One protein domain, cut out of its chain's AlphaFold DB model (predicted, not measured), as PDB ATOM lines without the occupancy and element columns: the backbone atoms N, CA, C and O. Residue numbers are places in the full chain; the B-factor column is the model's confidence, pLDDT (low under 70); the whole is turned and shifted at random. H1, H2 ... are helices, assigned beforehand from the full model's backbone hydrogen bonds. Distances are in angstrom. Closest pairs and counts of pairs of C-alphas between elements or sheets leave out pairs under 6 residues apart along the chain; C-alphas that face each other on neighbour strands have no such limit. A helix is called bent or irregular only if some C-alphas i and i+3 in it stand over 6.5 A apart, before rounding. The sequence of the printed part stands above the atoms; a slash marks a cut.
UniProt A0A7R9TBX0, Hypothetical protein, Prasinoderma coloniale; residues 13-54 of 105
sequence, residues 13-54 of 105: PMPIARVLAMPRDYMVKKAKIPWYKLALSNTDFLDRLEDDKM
ATOM      1  N   PRO A  13     111.951 252.197 357.030       91.00
ATOM      2  CA  PRO A  13     112.783 253.062 356.205       91.00
ATOM      3  C   PRO A  13     112.308 254.521 356.239       91.00
ATOM      4  O   PRO A  13     111.108 254.796 356.127       91.00
ATOM      5  N   MET A  14     113.254 255.463 356.291       89.81
ATOM      6  CA  MET A  14     112.970 256.905 356.333       89.81
ATOM      7  C   MET A  14     112.041 257.413 355.214       89.81
ATOM      8  O   MET A  14     111.143 258.203 355.517       89.81
ATOM      9  N   PRO A  15     112.143 256.945 353.950       90.19
ATOM     10  CA  PRO A  15     111.211 257.366 352.902       90.19
ATOM     11  C   PRO A  15     109.752 257.003 353.212       90.19
ATOM     12  O   PRO A  15     108.851 257.807 352.976       90.19
ATOM     13  N   ILE A  16     109.516 255.818 353.788       88.44
ATOM     14  CA  ILE A  16     108.170 255.350 354.152       88.44
ATOM     15  C   ILE A  16     107.632 256.185 355.315       88.44
ATOM     16  O   ILE A  16     106.499 256.665 355.259       88.44
ATOM     17  N   ALA A  17     108.460 256.433 356.332       88.06
ATOM     18  CA  ALA A  17     108.095 257.293 357.453       88.06
ATOM     19  C   ALA A  17     107.720 258.714 356.989       88.06
ATOM     20  O   ALA A  17     106.725 259.278 357.447       88.06
ATOM     21  N   ARG A  18     108.460 259.272 356.018       87.69
ATOM     22  CA  ARG A  18     108.202 260.604 355.454       87.69
ATOM     23  C   ARG A  18     106.847 260.668 354.751       87.69
ATOM     24  O   ARG A  18     106.091 261.607 354.991       87.69
ATOM     25  N   VAL A  19     106.508 259.663 353.941       88.94
ATOM     26  CA  VAL A  19     105.199 259.578 353.266       88.94
ATOM     27  C   VAL A  19     104.054 259.501 354.278       88.94
ATOM     28  O   VAL A  19     103.047 260.186 354.107       88.94
ATOM     29  N   LEU A  20     104.216 258.742 355.363       87.00
ATOM     30  CA  LEU A  20     103.207 258.649 356.423       87.00
ATOM     31  C   LEU A  20     103.015 259.975 357.182       87.00
ATOM     32  O   LEU A  20     101.903 260.277 357.613       87.00
ATOM     33  N   ALA A  21     104.062 260.799 357.294       86.06
ATOM     34  CA  ALA A  21     104.002 262.102 357.960       86.06
ATOM     35  C   ALA A  21     103.419 263.237 357.089       86.06
ATOM     36  O   ALA A  21     102.870 264.208 357.623       86.06
ATOM     37  N   MET A  22     103.476 263.119 355.757       86.12
ATOM     38  CA  MET A  22     103.054 264.171 354.817       86.12
ATOM     39  C   MET A  22     101.605 264.669 354.976       86.12
ATOM     40  O   MET A  22     101.411 265.887 354.930       86.12
ATOM     41  N   PRO A  23     100.573 263.816 355.168       85.38
ATOM     42  CA  PRO A  23      99.186 264.279 355.236       85.38
ATOM     43  C   PRO A  23      98.967 265.283 356.367       85.38
ATOM     44  O   PRO A  23      98.315 266.314 356.189       85.38
ATOM     45  N   ARG A  24      99.569 265.009 357.528       81.94
ATOM     46  CA  ARG A  24      99.489 265.869 358.707       81.94
ATOM     47  C   ARG A  24     100.147 267.217 358.444       81.94
ATOM     48  O   ARG A  24      99.556 268.250 358.746       81.94
ATOM     49  N   ASP A  25     101.333 267.226 357.848       81.88
ATOM     50  CA  ASP A  25     102.059 268.474 357.597       81.88
ATOM     51  C   ASP A  25     101.425 269.315 356.502       81.88
ATOM     52  O   ASP A  25     101.411 270.542 356.594       81.88
ATOM     53  N   TYR A  26     100.825 268.668 355.507       84.06
ATOM     54  CA  TYR A  26     100.004 269.343 354.519       84.06
ATOM     55  C   TYR A  26      98.788 270.020 355.166       84.06
ATOM     56  O   TYR A  26      98.539 271.197 354.908       84.06
ATOM     57  N   MET A  27      98.069 269.333 356.061       83.31
ATOM     58  CA  MET A  27      96.935 269.926 356.783       83.31
ATOM     59  C   MET A  27      97.365 271.095 357.680       83.31
ATOM     60  O   MET A  27      96.737 272.153 357.651       83.31
ATOM     61  N   VAL A  28      98.468 270.954 358.418       83.31
ATOM     62  CA  VAL A  28      98.976 272.018 359.300       83.31
ATOM     63  C   VAL A  28      99.453 273.233 358.497       83.31
ATOM     64  O   VAL A  28      99.081 274.360 358.820       83.31
ATOM     65  N   LYS A  29     100.237 273.031 357.427       83.25
ATOM     66  CA  LYS A  29     100.805 274.131 356.628       83.25
ATOM     67  C   LYS A  29      99.771 274.800 355.724       83.25
ATOM     68  O   LYS A  29      99.772 276.023 355.609       83.25
ATOM     69  N   LYS A  30      98.896 274.022 355.074       82.88
ATOM     70  CA  LYS A  30      97.950 274.541 354.074       82.88
ATOM     71  C   LYS A  30      96.604 274.931 354.668       82.88
ATOM     72  O   LYS A  30      96.101 276.002 354.353       82.88
ATOM     73  N   ALA A  31      96.018 274.079 355.508       79.38
ATOM     74  CA  ALA A  31      94.686 274.329 356.055       79.38
ATOM     75  C   ALA A  31      94.719 275.199 357.322       79.38
ATOM     76  O   ALA A  31      93.676 275.695 357.734       79.38
ATOM     77  N   LYS A  32      95.900 275.403 357.935       79.81
ATOM     78  CA  LYS A  32      96.077 276.131 359.209       79.81
ATOM     79  C   LYS A  32      95.173 275.598 360.331       79.81
ATOM     80  O   LYS A  32      94.844 276.316 361.272       79.81
ATOM     81  N   ILE A  33      94.774 274.330 360.229       77.62
ATOM     82  CA  ILE A  33      93.963 273.653 361.235       77.62
ATOM     83  C   ILE A  33      94.924 273.117 362.299       77.62
ATOM     84  O   ILE A  33      95.904 272.451 361.940       77.62
ATOM     85  N   PRO A  34      94.678 273.371 363.597       72.75
ATOM     86  CA  PRO A  34      95.442 272.740 364.660       72.75
ATOM     87  C   PRO A  34      95.163 271.233 364.635       72.75
ATOM     88  O   PRO A  34      94.158 270.755 365.153       72.75
ATOM     89  N   TRP A  35      96.044 270.480 363.980       72.75
ATOM     90  CA  TRP A  35      95.960 269.027 363.920       72.75
ATOM     91  C   TRP A  35      96.688 268.405 365.110       72.75
ATOM     92  O   TRP A  35      97.720 268.917 365.561       72.75
ATOM     93  N   TYR A  36      96.165 267.286 365.610       70.00
ATOM     94  CA  TYR A  36      96.758 266.577 366.739       70.00
ATOM     95  C   TYR A  36      98.227 266.222 366.453       70.00
ATOM     96  O   TYR A  36      98.609 265.836 365.342       70.00
ATOM     97  N   LYS A  37      99.085 266.392 367.464       66.50
ATOM     98  CA  LYS A  37     100.502 266.026 367.366       66.50
ATOM     99  C   LYS A  37     100.628 264.514 367.545       66.50
ATOM    100  O   LYS A  37     100.556 264.015 368.662       66.50
ATOM    101  N   LEU A  38     100.839 263.793 366.449       65.94
ATOM    102  CA  LEU A  38     101.351 262.426 366.507       65.94
ATOM    103  C   LEU A  38     102.829 262.487 366.877       65.94
ATOM    104  O   LEU A  38     103.618 263.066 366.133       65.94
ATOM    105  N   ALA A  39     103.203 261.881 368.002       62.97
ATOM    106  CA  ALA A  39     104.584 261.886 368.482       62.97
ATOM    107  C   ALA A  39     105.585 261.278 367.476       62.97
ATOM    108  O   ALA A  39     106.748 261.655 367.488       62.97
ATOM    109  N   LEU A  40     105.130 260.380 366.592       64.75
ATOM    110  CA  LEU A  40     105.978 259.612 365.668       64.75
ATOM    111  C   LEU A  40     105.820 259.999 364.184       64.75
ATOM    112  O   LEU A  40     106.493 259.432 363.334       64.75
ATOM    113  N   SER A  41     104.928 260.936 363.848       69.06
ATOM    114  CA  SER A  41     104.524 261.212 362.455       69.06
ATOM    115  C   SER A  41     104.574 262.709 362.134       69.06
ATOM    116  O   SER A  41     103.598 263.303 361.672       69.06
ATOM    117  N   ASN A  42     105.708 263.338 362.431       80.81
ATOM    118  CA  ASN A  42     105.991 264.739 362.119       80.81
ATOM    119  C   ASN A  42     107.258 264.805 361.258       80.81
ATOM    120  O   ASN A  42     108.262 264.219 361.655       80.81
ATOM    121  N   THR A  43     107.242 265.520 360.127       84.50
ATOM    122  CA  THR A  43     108.437 265.616 359.261       84.50
ATOM    123  C   THR A  43     109.638 266.213 359.979       84.50
ATOM    124  O   THR A  43     110.709 265.638 359.892       84.50
ATOM    125  N   ASP A  44     109.457 267.258 360.789       84.44
ATOM    126  CA  ASP A  44     110.553 267.855 361.577       84.44
ATOM    127  C   ASP A  44     111.151 266.873 362.602       84.44
ATOM    128  O   ASP A  44     112.340 266.927 362.896       84.44
ATOM    129  N   PHE A  45     110.355 265.935 363.123       85.56
ATOM    130  CA  PHE A  45     110.884 264.885 363.996       85.56
ATOM    131  C   PHE A  45     111.693 263.850 363.203       85.56
ATOM    132  O   PHE A  45     112.749 263.428 363.658       85.56
ATOM    133  N   LEU A  46     111.224 263.478 362.009       88.12
ATOM    134  CA  LEU A  46     111.943 262.566 361.118       88.12
ATOM    135  C   LEU A  46     113.248 263.181 360.599       88.12
ATOM    136  O   LEU A  46     114.264 262.501 360.599       88.12
ATOM    137  N   ASP A  47     113.245 264.464 360.238       88.12
ATOM    138  CA  ASP A  47     114.445 265.177 359.784       88.12
ATOM    139  C   ASP A  47     115.510 265.247 360.901       88.12
ATOM    140  O   ASP A  47     116.702 265.163 360.625       88.12
ATOM    141  N   ARG A  48     115.098 265.334 362.178       86.12
ATOM    142  CA  ARG A  48     116.007 265.251 363.342       86.12
ATOM    143  C   ARG A  48     116.498 263.840 363.653       86.12
ATOM    144  O   ARG A  48     117.514 263.708 364.316       86.12
ATOM    145  N   LEU A  49     115.754 262.809 363.260       86.62
ATOM    146  CA  LEU A  49     116.192 261.416 363.390       86.62
ATOM    147  C   LEU A  49     117.164 261.019 362.276       86.62
ATOM    148  O   LEU A  49     117.958 260.105 362.468       86.62
ATOM    149  N   GLU A  50     117.065 261.665 361.114       86.44
ATOM    150  CA  GLU A  50     117.931 261.412 359.961       86.44
ATOM    151  C   GLU A  50     119.352 261.951 360.175       86.44
ATOM    152  O   GLU A  50     120.313 261.334 359.721       86.44
ATOM    153  N   ASP A  51     119.479 263.079 360.876       83.94
ATOM    154  CA  ASP A  51     120.750 263.754 361.139       83.94
ATOM    155  C   ASP A  51     121.156 263.601 362.612       83.94
ATOM    156  O   ASP A  51     120.518 264.165 363.508       83.94
ATOM    157  N   ASP A  52     122.229 262.849 362.868       79.06
ATOM    158  CA  ASP A  52     122.767 262.644 364.213       79.06
ATOM    159  C   ASP A  52     123.557 263.873 364.677       79.06
ATOM    160  O   ASP A  52     124.790 263.909 364.693       79.06
ATOM    161  N   LYS A  53     122.824 264.921 365.058       75.12
ATOM    162  CA  LYS A  53     123.385 266.144 365.646       75.12
ATOM    163  C   LYS A  53     123.763 265.922 367.109       75.12
ATOM    164  O   LYS A  53     123.246 266.599 368.001       75.12
ATOM    165  N   MET A  54     124.657 264.976 367.376       72.94
ATOM    166  CA  MET A  54     125.315 264.901 368.675       72.94
ATOM    167  C   MET A  54     126.332 266.034 368.792       72.94
ATOM    168  O   MET A  54     127.258 266.147 367.993       72.94
TER     169      MET A  54
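What this domain is: This is residues 13 to 54 of the 105 residues of the protein "Hypothetical protein" of Prasinoderma coloniale (UniProt A0A7R9TBX0). A lopsided helical hairpin: one long, kinked helix, H1, and a short one, H2, which folds back beside it and runs the opposite way. A wide loop, residues 32 to 42, joins the far end of H1 to the start of H2, and residues 51 to 54 make a short tail after H2. The printed part has 42 residues, with two named helices, H1 then H2, and no named strand; the class is all helix. It is only just compact, close to loose, with a radius of gyration of the C-alphas of 10.9 A, and its outline is elongated, spanning 33 by 21 by 15 A.

Where its parts are: H1 is residues 14 to 31, starting with C-alpha 14 at (112.970, 256.905, 356.333) and 25.3 A long from first to last C-alpha. It has a kink of 43 degrees near residue 21 and is irregular: C-alphas 20 and 23 are 7.0 A apart. H2 is residues 43 to 50, 10.4 A long, ending with C-alpha 50 at (117.931, 261.412, 359.961).

How they stand to each other: H1 and H2 touch, with 8 pairs of C-alphas within 8 A. Their closest C-alphas, those of Ala 21 and Thr 43, are 5.8 A apart. The two form a helical hairpin, at a shallow tilt of 26 degrees, opposite ways; the line of H1 is a rough one. In H2 every O i to N i+4 pair is within hydrogen-bond range; in H1 12 of 14 are.

The domain as a whole: The two C-alphas farthest apart, those of Ala 31 and Met 54, are 34.4 A apart. The printed part has no cut. The link from H1 to H2 is long, with 11 residues. The mean pLDDT of the printed part is 81.3, and residues 37 to 41 are under 70.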